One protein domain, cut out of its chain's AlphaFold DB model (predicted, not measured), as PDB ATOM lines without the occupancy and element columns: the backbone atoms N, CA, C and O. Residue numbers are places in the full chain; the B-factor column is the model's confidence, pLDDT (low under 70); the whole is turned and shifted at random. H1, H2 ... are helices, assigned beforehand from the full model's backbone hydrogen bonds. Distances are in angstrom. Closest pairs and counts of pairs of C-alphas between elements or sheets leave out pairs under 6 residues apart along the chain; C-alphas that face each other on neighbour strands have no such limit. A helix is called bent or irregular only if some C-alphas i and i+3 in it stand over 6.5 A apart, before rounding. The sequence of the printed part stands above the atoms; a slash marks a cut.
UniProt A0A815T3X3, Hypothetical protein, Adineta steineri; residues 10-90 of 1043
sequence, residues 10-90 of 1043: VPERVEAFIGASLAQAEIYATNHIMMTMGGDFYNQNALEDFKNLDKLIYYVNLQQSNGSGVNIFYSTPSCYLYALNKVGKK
ATOM      1  N   VAL A  10     188.602 157.108 204.570       92.06
ATOM      2  CA  VAL A  10     187.934 156.491 205.737       92.06
ATOM      3  C   VAL A  10     186.461 156.914 205.903       92.06
ATOM      4  O   VAL A  10     185.655 156.022 206.154       92.06
ATOM      5  N   PRO A  11     186.059 158.198 205.758       91.12
ATOM      6  CA  PRO A  11     184.652 158.586 205.891       91.12
ATOM      7  C   PRO A  11     183.750 157.895 204.857       91.12
ATOM      8  O   PRO A  11     182.780 157.253 205.242       91.12
ATOM      9  N   GLU A  12     184.140 157.933 203.577       93.75
ATOM     10  CA  GLU A  12     183.460 157.268 202.451       93.75
ATOM     11  C   GLU A  12     183.282 155.765 202.712       93.75
ATOM     12  O   GLU A  12     182.188 155.221 202.566       93.75
ATOM     13  N   ARG A  13     184.351 155.081 203.144       94.06
ATOM     14  CA  ARG A  13     184.332 153.627 203.378       94.06
ATOM     15  C   ARG A  13     183.469 153.230 204.573       94.06
ATOM     16  O   ARG A  13     182.839 152.177 204.537       94.06
ATOM     17  N   VAL A  14     183.418 154.066 205.609       94.94
ATOM     18  CA  VAL A  14     182.564 153.859 206.787       94.94
ATOM     19  C   VAL A  14     181.095 154.108 206.453       94.94
ATOM     20  O   VAL A  14     180.251 153.292 206.813       94.94
ATOM     21  N   GLU A  15     180.789 155.192 205.740       95.00
ATOM     22  CA  GLU A  15     179.432 155.536 205.305       95.00
ATOM     23  C   GLU A  15     178.857 154.458 204.375       95.00
ATOM     24  O   GLU A  15     177.778 153.926 204.640       95.00
ATOM     25  N   ALA A  16     179.622 154.042 203.359       95.62
ATOM     26  CA  ALA A  16     179.231 152.973 202.443       95.62
ATOM     27  C   ALA A  16     178.987 151.634 203.165       95.62
ATOM     28  O   ALA A  16     178.017 150.935 202.864       95.62
ATOM     29  N   PHE A  17     179.829 151.280 204.141       95.25
ATOM     30  CA  PHE A  17     179.668 150.039 204.899       95.25
ATOM     31  C   PHE A  17     178.473 150.079 205.865       95.25
ATOM     32  O   PHE A  17     177.754 149.085 205.992       95.25
ATOM     33  N   ILE A  18     178.222 151.212 206.529       95.44
ATOM     34  CA  ILE A  18     177.028 151.397 207.370       95.44
ATOM     35  C   ILE A  18     175.765 151.307 206.503       95.44
ATOM     36  O   ILE A  18     174.842 150.580 206.865       95.44
ATOM     37  N   GLY A  19     175.750 151.946 205.328       94.94
ATOM     38  CA  GLY A  19     174.655 151.831 204.361       94.94
ATOM     39  C   GLY A  19     174.390 150.383 203.933       94.94
ATOM     40  O   GLY A  19     173.254 149.919 204.011       94.94
ATOM     41  N   ALA A  20     175.438 149.635 203.569       95.00
ATOM     42  CA  ALA A  20     175.325 148.215 203.227       95.00
ATOM     43  C   ALA A  20     174.842 147.349 204.410       95.00
ATOM     44  O   ALA A  20     174.034 146.442 204.218       95.00
ATOM     45  N   SER A  21     175.287 147.653 205.634       95.00
ATOM     46  CA  SER A  21     174.854 146.957 206.856       95.00
ATOM     47  C   SER A  21     173.365 147.150 207.129       95.00
ATOM     48  O   SER A  21     172.665 146.187 207.434       95.00
ATOM     49  N   LEU A  22     172.868 148.381 206.999       94.06
ATOM     50  CA  LEU A  22     171.456 148.695 207.214       94.06
ATOM     51  C   LEU A  22     170.578 148.083 206.111       94.06
ATOM     52  O   LEU A  22     169.590 147.428 206.429       94.06
ATOM     53  N   ALA A  23     170.993 148.181 204.843       94.69
ATOM     54  CA  ALA A  23     170.289 147.555 203.721       94.69
ATOM     55  C   ALA A  23     170.227 146.018 203.829       94.69
ATOM     56  O   ALA A  23     169.212 145.417 203.483       94.69
ATOM     57  N   GLN A  24     171.272 145.362 204.355       95.38
ATOM     58  CA  GLN A  24     171.195 143.933 204.676       95.38
ATOM     59  C   GLN A  24     170.248 143.681 205.861       95.38
ATOM     60  O   GLN A  24     169.461 142.743 205.815       95.38
ATOM     61  N   ALA A  25     170.281 144.505 206.913       94.50
ATOM     62  CA  ALA A  25     169.431 144.320 208.090       94.50
ATOM     63  C   ALA A  25     167.923 144.411 207.782       94.50
ATOM     64  O   ALA A  25     167.149 143.675 208.393       94.50
ATOM     65  N   GLU A  26     167.503 145.233 206.813       95.31
ATOM     66  CA  GLU A  26     166.095 145.362 206.393       95.31
ATOM     67  C   GLU A  26     165.461 144.042 205.915       95.31
ATOM     68  O   GLU A  26     164.265 143.831 206.117       95.31
ATOM     69  N   ILE A  27     166.249 143.134 205.325       94.38
ATOM     70  CA  ILE A  27     165.769 141.830 204.829       94.38
ATOM     71  C   ILE A  27     166.034 140.663 205.800       94.38
ATOM     72  O   ILE A  27     165.733 139.514 205.473       94.38
ATOM     73  N   TYR A  28     166.560 140.931 207.002       92.88
ATOM     74  CA  TYR A  28     166.834 139.914 208.024       92.88
ATOM     75  C   TYR A  28     165.850 139.976 209.199       92.88
ATOM     76  O   TYR A  28     165.279 140.999 209.560       92.88
ATOM     77  N   ALA A  29     165.653 138.828 209.847       91.12
ATOM     78  CA  ALA A  29     164.641 138.664 210.888       91.12
ATOM     79  C   ALA A  29     164.993 139.307 212.248       91.12
ATOM     80  O   ALA A  29     164.148 139.302 213.151       91.12
ATOM     81  N   THR A  30     166.221 139.796 212.444       94.00
ATOM     82  CA  THR A  30     166.739 140.304 213.731       94.00
ATOM     83  C   THR A  30     167.772 141.410 213.504       94.00
ATOM     84  O   THR A  30     168.268 141.572 212.393       94.00
ATOM     85  N   ASN A  31     168.175 142.104 214.570       91.06
ATOM     86  CA  ASN A  31     169.303 143.045 214.574       91.06
ATOM     87  C   ASN A  31     170.694 142.370 214.494       91.06
ATOM     88  O   ASN A  31     171.708 143.043 214.666       91.06
ATOM     89  N   HIS A  32     170.760 141.058 214.243       93.94
ATOM     90  CA  HIS A  32     171.988 140.341 213.919       93.94
ATOM     91  C   HIS A  32     171.988 139.937 212.436       93.94
ATOM     92  O   HIS A  32     171.176 139.119 211.989       93.94
ATOM     93  N   ILE A  33     172.975 140.444 211.697       94.56
ATOM     94  CA  ILE A  33     173.316 140.033 210.327       94.56
ATOM     95  C   ILE A  33     174.690 139.355 210.301       94.56
ATOM     96  O   ILE A  33     175.523 139.592 211.176       94.56
ATOM     97  N   MET A  34     174.924 138.517 209.291       94.56
ATOM     98  CA  MET A  34     176.229 137.916 209.017       94.56
ATOM     99  C   MET A  34     176.765 138.471 207.700       94.56
ATOM    100  O   MET A  34     176.109 138.343 206.666       94.56
ATOM    101  N   MET A  35     177.965 139.046 207.737       90.94
ATOM    102  CA  MET A  35     178.711 139.429 206.540       90.94
ATOM    103  C   MET A  35     179.823 138.418 206.288       90.94
ATOM    104  O   MET A  35     180.746 138.269 207.089       90.94
ATOM    105  N   THR A  36     179.725 137.702 205.173       91.38
ATOM    106  CA  THR A  36     180.703 136.700 204.743       91.38
ATOM    107  C   THR A  36     181.877 137.387 204.049       91.38
ATOM    108  O   THR A  36     181.905 137.498 202.826       91.38
ATOM    109  N   MET A  37     182.832 137.884 204.837       85.88
ATOM    110  CA  MET A  37     184.024 138.580 204.335       85.88
ATOM    111  C   MET A  37     185.022 137.586 203.713       85.88
ATOM    112  O   MET A  37     185.963 137.138 204.366       85.88
ATOM    113  N   GLY A  38     184.785 137.210 202.456       86.19
ATOM    114  CA  GLY A  38     185.628 136.289 201.696       86.19
ATOM    115  C   GLY A  38     185.053 135.940 200.320       86.19
ATOM    116  O   GLY A  38     184.158 136.616 199.816       86.19
ATOM    117  N   GLY A  39     185.576 134.869 199.723       84.38
ATOM    118  CA  GLY A  39     185.204 134.352 198.404       84.38
ATOM    119  C   GLY A  39     186.143 133.221 197.972       84.38
ATOM    120  O   GLY A  39     186.979 132.771 198.761       84.38
ATOM    121  N   ASP A  40     186.028 132.776 196.722       81.69
ATOM    122  CA  ASP A  40     186.836 131.685 196.167       81.69
ATOM    123  C   ASP A  40     188.341 131.982 196.278       81.69
ATOM    124  O   ASP A  40     188.836 132.981 195.755       81.69
ATOM    125  N   PHE A  41     189.076 131.103 196.970       82.69
ATOM    126  CA  PHE A  41     190.520 131.227 197.229       82.69
ATOM    127  C   PHE A  41     190.949 132.575 197.856       82.69
ATOM    128  O   PHE A  41     192.081 133.029 197.663       82.69
ATOM    129  N   TYR A  42     190.057 133.217 198.616       73.56
ATOM    130  CA  TYR A  42     190.332 134.450 199.363       73.56
ATOM    131  C   TYR A  42     191.283 134.208 200.561       73.56
ATOM    132  O   TYR A  42     191.583 133.066 200.904       73.56
ATOM    133  N   ASN A  43     191.769 135.274 201.211       80.94
ATOM    134  CA  ASN A  43     192.739 135.236 202.322       80.94
ATOM    135  C   ASN A  43     194.133 134.657 201.981       80.94
ATOM    136  O   ASN A  43     194.929 134.399 202.884       80.94
ATOM    137  N   GLN A  44     194.496 134.523 200.697       77.81
ATOM    138  CA  GLN A  44     195.880 134.207 200.288       77.81
ATOM    139  C   GLN A  44     196.905 135.238 200.802       77.81
ATOM    140  O   GLN A  44     198.052 134.879 201.060       77.81
ATOM    141  N   ASN A  45     196.487 136.495 201.005       83.56
ATOM    142  CA  ASN A  45     197.240 137.511 201.743       83.56
ATOM    143  C   ASN A  45     196.457 137.974 202.986       83.56
ATOM    144  O   ASN A  45     196.208 139.164 203.164       83.56
ATOM    145  N   ALA A  46     196.082 137.030 203.858       81.44
ATOM    146  CA  ALA A  46     195.275 137.283 205.057       81.44
ATOM    147  C   ALA A  46     195.726 138.503 205.893       81.44
ATOM    148  O   ALA A  46     194.897 139.189 206.483       81.44
ATOM    149  N   LEU A  47     197.029 138.815 205.932       80.62
ATOM    150  CA  LEU A  47     197.560 139.993 206.629       80.62
ATOM    151  C   LEU A  47     197.023 141.322 206.067       80.62
ATOM    152  O   LEU A  47     196.849 142.276 206.820       80.62
ATOM    153  N   GLU A  48     196.788 141.418 204.761       80.50
ATOM    154  CA  GLU A  48     196.191 142.594 204.123       80.50
ATOM    155  C   GLU A  48     194.677 142.647 204.345       80.50
ATOM    156  O   GLU A  48     194.138 143.711 204.660       80.50
ATOM    157  N   ASP A  49     194.014 141.493 204.266       83.44
ATOM    158  CA  ASP A  49     192.576 141.348 204.487       83.44
ATOM    159  C   ASP A  49     192.183 141.725 205.922       83.44
ATOM    160  O   ASP A  49     191.430 142.682 206.131       83.44
ATOM    161  N   PHE A  50     192.764 141.061 206.927       88.00
ATOM    162  CA  PHE A  50     192.491 141.347 208.339       88.00
ATOM    163  C   PHE A  50     192.888 142.777 208.729       88.00
ATOM    164  O   PHE A  50     192.110 143.468 209.376       88.00
ATOM    165  N   LYS A  51     194.010 143.309 208.228       86.62
ATOM    166  CA  LYS A  51     194.411 144.710 208.464       86.62
ATOM    167  C   LYS A  51     193.398 145.730 207.932       86.62
ATOM    168  O   LYS A  51     193.285 146.824 208.490       86.62
ATOM    169  N   ASN A  52     192.680 145.417 206.853       87.94
ATOM    170  CA  ASN A  52     191.609 146.270 206.341       87.94
ATOM    171  C   ASN A  52     190.280 146.039 207.081       87.94
ATOM    172  O   ASN A  52     189.547 147.004 207.310       87.94
ATOM    173  N   LEU A  53     190.003 144.816 207.541       91.56
ATOM    174  CA  LEU A  53     188.860 144.510 208.405       91.56
ATOM    175  C   LEU A  53     188.989 145.174 209.788       91.56
ATOM    176  O   LEU A  53     188.052 145.844 210.208       91.56
ATOM    177  N   ASP A  54     190.156 145.141 210.437       91.69
ATOM    178  CA  ASP A  54     190.441 145.872 211.685       91.69
ATOM    179  C   ASP A  54     190.182 147.377 211.510       91.69
ATOM    180  O   ASP A  54     189.512 148.031 212.321       91.69
ATOM    181  N   LYS A  55     190.681 147.941 210.396       90.00
ATOM    182  CA  LYS A  55     190.443 149.338 210.013       90.00
ATOM    183  C   LYS A  55     188.964 149.649 209.838       90.00
ATOM    184  O   LYS A  55     188.550 150.731 210.257       90.00
ATOM    185  N   LEU A  56     188.192 148.749 209.248       93.75
ATOM    186  CA  LEU A  56     186.756 148.910 209.067       93.75
ATOM    187  C   LEU A  56     186.046 148.876 210.427       93.75
ATOM    188  O   LEU A  56     185.393 149.850 210.803       93.75
ATOM    189  N   ILE A  57     186.307 147.828 211.213       94.69
ATOM    190  CA  ILE A  57     185.697 147.523 212.510       94.69
ATOM    191  C   ILE A  57     185.699 148.726 213.460       94.69
ATOM    192  O   ILE A  57     184.637 149.284 213.740       94.69
ATOM    193  N   TYR A  58     186.863 149.223 213.894       94.44
ATOM    194  CA  TYR A  58     186.877 150.341 214.854       94.44
ATOM    195  C   TYR A  58     186.391 151.658 214.231       94.44
ATOM    196  O   TYR A  58     185.931 152.526 214.964       94.44
ATOM    197  N   TYR A  59     186.483 151.866 212.903       95.06
ATOM    198  CA  TYR A  59     186.002 153.135 212.323       95.06
ATOM    199  C   TYR A  59     184.481 153.176 212.152       95.06
ATOM    200  O   TYR A  59     183.908 154.253 212.303       95.06
ATOM    201  N   VAL A  60     183.837 152.030 211.922       95.38
ATOM    202  CA  VAL A  60     182.378 151.876 211.993       95.38
ATOM    203  C   VAL A  60     181.909 151.964 213.447       95.38
ATOM    204  O   VAL A  60     181.028 152.769 213.747       95.38
ATOM    205  N   ASN A  61     182.550 151.236 214.370       95.69
ATOM    206  CA  ASN A  61     182.176 151.248 215.790       95.69
ATOM    207  C   ASN A  61     182.363 152.639 216.432       95.69
ATOM    208  O   ASN A  61     181.538 153.049 217.240       95.69
ATOM    209  N   LEU A  62     183.358 153.438 216.019       93.88
ATOM    210  CA  LEU A  62     183.474 154.836 216.466       93.88
ATOM    211  C   LEU A  62     182.247 155.695 216.106       93.88
ATOM    212  O   LEU A  62     181.922 156.612 216.863       93.88
ATOM    213  N   GLN A  63     181.529 155.404 215.013       93.62
ATOM    214  CA  GLN A  63     180.312 156.149 214.652       93.62
ATOM    215  C   GLN A  63     179.130 155.879 215.594       93.62
ATOM    216  O   GLN A  63     178.139 156.601 215.522       93.62
ATOM    217  N   GLN A  64     179.230 154.924 216.527       91.94
ATOM    218  CA  GLN A  64     178.248 154.770 217.608       91.94
ATOM    219  C   GLN A  64     178.156 156.052 218.448       91.94
ATOM    220  O   GLN A  64     177.060 156.462 218.819       91.94
ATOM    221  N   SER A  65     179.282 156.753 218.649       90.44
ATOM    222  CA  SER A  65     179.309 158.072 219.307       90.44
ATOM    223  C   SER A  65     178.588 159.178 218.518       90.44
ATOM    224  O   SER A  65     178.146 160.159 219.108       90.44
ATOM    225  N   ASN A  66     178.405 158.976 217.209       90.31
ATOM    226  CA  ASN A  66     177.631 159.828 216.304       90.31
ATOM    227  C   ASN A  66     176.231 159.247 215.997       90.31
ATOM    228  O   ASN A  66     175.548 159.733 215.099       90.31
ATOM    229  N   GLY A  67     175.793 158.211 216.729       88.75
ATOM    230  CA  GLY A  67     174.444 157.646 216.639       88.75
ATOM    231  C   GLY A  67     174.212 156.585 215.554       88.75
ATOM    232  O   GLY A  67     173.058 156.310 215.244       88.75
ATOM    233  N   SER A  68     175.254 155.965 214.982       89.12
ATOM    234  CA  SER A  68     175.098 155.023 213.851       89.12
ATOM    235  C   SER A  68     174.273 153.761 214.139       89.12
ATOM    236  O   SER A  68     173.796 153.128 213.202       89.12
ATOM    237  N   GLY A  69     174.163 153.336 215.402       89.56
ATOM    238  CA  GLY A  69     173.477 152.101 215.813       89.56
ATOM    239  C   GLY A  69     174.145 150.783 215.380       89.56
ATOM    240  O   GLY A  69     173.739 149.720 215.842       89.56
ATOM    241  N   VAL A  70     175.179 150.830 214.533       94.38
ATOM    242  CA  VAL A  70     175.883 149.652 214.000       94.38
ATOM    243  C   VAL A  70     177.047 149.251 214.911       94.38
ATOM    244  O   VAL A  70     177.848 150.088 215.331       94.38
ATOM    245  N   ASN A  71     177.181 147.950 215.173       93.50
ATOM    246  CA  ASN A  71     178.324 147.352 215.859       93.50
ATOM    247  C   ASN A  71     178.822 146.127 215.087       93.50
ATOM    248  O   ASN A  71     178.059 145.179 214.896       93.50
ATOM    249  N   ILE A  72     180.094 146.127 214.691       94.25
ATOM    250  CA  ILE A  72     180.738 145.016 213.978       94.25
ATOM    251  C   ILE A  72     181.970 144.492 214.714       94.25
ATOM    252  O   ILE A  72     182.644 145.214 215.444       94.25
ATOM    253  N   PHE A  73     182.229 143.201 214.541       93.31
ATOM    254  CA  PHE A  73     183.281 142.432 215.202       93.31
ATOM    255  C   PHE A  73     183.495 141.126 214.420       93.31
ATOM    256  O   PHE A  73     182.609 140.699 213.676       93.31
ATOM    257  N   TYR A  74     184.651 140.477 214.582       91.06
ATOM    258  CA  TYR A  74     184.877 139.151 213.999       91.06
ATOM    259  C   TYR A  74     183.953 138.110 214.641       91.06
ATOM    260  O   TYR A  74     183.829 138.043 215.862       91.06
ATOM    261  N   SER A  75     183.313 137.286 213.814       89.12
ATOM    262  CA  SER A  75     182.349 136.273 214.246       89.12
ATOM    263  C   SER A  75     182.395 135.060 213.316       89.12
ATOM    264  O   SER A  75     182.938 135.125 212.214       89.12
ATOM    265  N   THR A  76     181.810 133.950 213.756       86.50
ATOM    266  CA  THR A  76     181.658 132.708 212.987       86.50
ATOM    267  C   THR A  76     180.178 132.444 212.679       86.50
ATOM    268  O   THR A  76     179.306 132.965 213.383       86.50
ATOM    269  N   PRO A  77     179.851 131.567 211.710       88.75
ATOM    270  CA  PRO A  77     178.474 131.113 211.502       88.75
ATOM    271  C   PRO A  77     177.843 130.486 212.757       88.75
ATOM    272  O   PRO A  77     176.656 130.672 213.005       88.75
ATOM    273  N   SER A  78     178.629 129.804 213.600       84.44
ATOM    274  CA  SER A  78     178.146 129.249 214.872       84.44
ATOM    275  C   SER A  78     177.806 130.335 215.899       84.44
ATOM    276  O   SER A  78     176.726 130.289 216.485       84.44
ATOM    277  N   CYS A  79     178.657 131.352 216.071       84.31
ATOM    278  CA  CYS A  79     178.361 132.513 216.919       84.31
ATOM    279  C   CYS A  79     177.163 133.318 216.395       84.31
ATOM    280  O   CYS A  79     176.361 133.815 217.187       84.31
ATOM    281  N   TYR A  80     177.001 133.404 215.072       91.88
ATOM    282  CA  TYR A  80     175.850 134.037 214.435       91.88
ATOM    283  C   TYR A  80     174.536 133.295 214.725       91.88
ATOM    284  O   TYR A  80     173.595 133.894 215.245       91.88
ATOM    285  N   LEU A  81     174.478 131.985 214.465       87.12
ATOM    286  CA  LEU A  81     173.297 131.160 214.752       87.12
ATOM    287  C   LEU A  81     172.953 131.153 216.250       87.12
ATOM    288  O   LEU A  81     171.782 131.235 216.609       87.12
ATOM    289  N   TYR A  82     173.964 131.128 217.120       87.44
ATOM    290  CA  TYR A  82     173.810 131.254 218.570       87.44
ATOM    291  C   TYR A  82     173.201 132.609 218.978       87.44
ATOM    292  O   TYR A  82     172.292 132.649 219.809       87.44
ATOM    293  N   ALA A  83     173.628 133.714 218.353       87.75
ATOM    294  CA  ALA A  83     173.016 135.026 218.556       87.75
ATOM    295  C   ALA A  83     171.553 135.058 218.077       87.75
ATOM    296  O   ALA A  83     170.692 135.513 218.826       87.75
ATOM    297  N   LEU A  84     171.240 134.509 216.893       91.75
ATOM    298  CA  LEU A  84     169.859 134.393 216.400       91.75
ATOM    299  C   LEU A  84     168.964 133.573 217.339       91.75
ATOM    300  O   LEU A  84     167.821 133.957 217.597       91.75
ATOM    301  N   ASN A  85     169.482 132.462 217.864       91.00
ATOM    302  CA  ASN A  85     168.755 131.576 218.766       91.00
ATOM    303  C   ASN A  85     168.433 132.288 220.098       91.00
ATOM    304  O   ASN A  85     167.294 132.241 220.566       91.00
ATOM    305  N   LYS A  86     169.377 133.084 220.627       89.62
ATOM    306  CA  LYS A  86     169.167 133.952 221.803       89.62
ATOM    307  C   LYS A  86     168.093 135.028 221.648       89.62
ATOM    308  O   LYS A  86     167.577 135.480 222.667       89.62
ATOM    309  N   VAL A  87     167.724 135.440 220.430       91.12
ATOM    310  CA  VAL A  87     166.641 136.428 220.231       91.12
ATOM    311  C   VAL A  87     165.274 135.858 220.652       91.12
ATOM    312  O   VAL A  87     164.331 136.616 220.860       91.12
ATOM    313  N   GLY A  88     165.126 134.529 220.764       84.69
ATOM    314  CA  GLY A  88     163.873 133.882 221.180       84.69
ATOM    315  C   GLY A  88     162.706 134.064 220.195       84.69
ATOM    316  O   GLY A  88     161.562 133.737 220.515       84.69
ATOM    317  N   LYS A  89     162.976 134.590 218.994       88.38
ATOM    318  CA  LYS A  89     161.986 134.864 217.943       88.38
ATOM    319  C   LYS A  89     161.273 133.575 217.505       88.38
ATOM    320  O   LYS A  89     161.912 132.535 217.431       88.38
ATOM    321  N   LYS A  90     159.984 133.650 217.134       90.06
ATOM    322  CA  LYS A  90     159.301 132.566 216.398       90.06
ATOM    323  C   LYS A  90     159.738 132.541 214.920       90.06
ATOM    324  O   LYS A  90     159.562 133.536 214.209       90.06
TER     325      LYS A  90
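AT A GLANCE: This is residues 10 to 90 of the 1043 residues of the protein "Hypothetical protein" of Adineta steineri (UniProt A0A815T3X3). Two long helices, H1 and H2, cross at about a right angle, H1 with its early residues around Val 14 over the later half of H2 around Val 60, and a short third helix, H3, lies away from both. The three helices make a loose triangle, with the loop residues around 33 to 36 and 70 to 73 running through its middle, while residues 39 to 48 stick out at one corner. The printed part has 81 residues with three named helices, in the order H1, H2, H3, and no named strand; its class is all helix, with 48 of the 81 residues in helices. It is only just compact, close to loose, with a radius of gyration of the C-alphas of 13.8 A, and flat, spanning 40 by 34 by 18 A.

HOW THE PARTS SIT: H1, residues 10 to 26, touches H2, residues 46 to 66, with 7 pairs of C-alphas within 8 A. Their closest C-alphas, those of Val 14 and Val 60, are 5.6 A apart. Their lines stand at 80 degrees, about perpendicular, and their centres are 12.2 A apart. H2 touches H1 with residues 56 to 60 alone. H3, residues 77 to 86, is apart from H1 and also apart from H2, which it follows along the chain. In H1 and H3 every O i to N i+4 pair is within hydrogen-bond range; in H2 12 of 17 are.

IN THESE COORDINATES: H1 runs from Val 10, whose C-alpha is at (187.934, 156.491, 205.737), to Glu 26, 24.5 A from first to last C-alpha. H2 runs from Ala 46, with its C-alpha at (195.275, 137.283, 205.057), to Asn 66, over 30.8 A, and is the longest helix, with 21 residues. H2 is neither bent nor irregular, but only just: C-alphas 55 and 58 are 6.1 A apart. H3 runs from Pro 77 to Lys 86, over 14.2 A, and its last C-alpha is at (169.167, 133.952, 221.803).

THE WHOLE: The two C-alphas farthest apart, those of Asn 45 and Lys 90, are 41.0 A apart. The printed part has no cut. The link from H1 to H2, residues 27 to 45, is long, with 19 residues; the link from H2 to H3 is short, with 10. Residues 39 to 48, of which 46 to 48 belong to H2, stand free; without them the body spans 38 by 25 by 19 A. The mean pLDDT of the printed part is 90.3, and no printed residue is under 70.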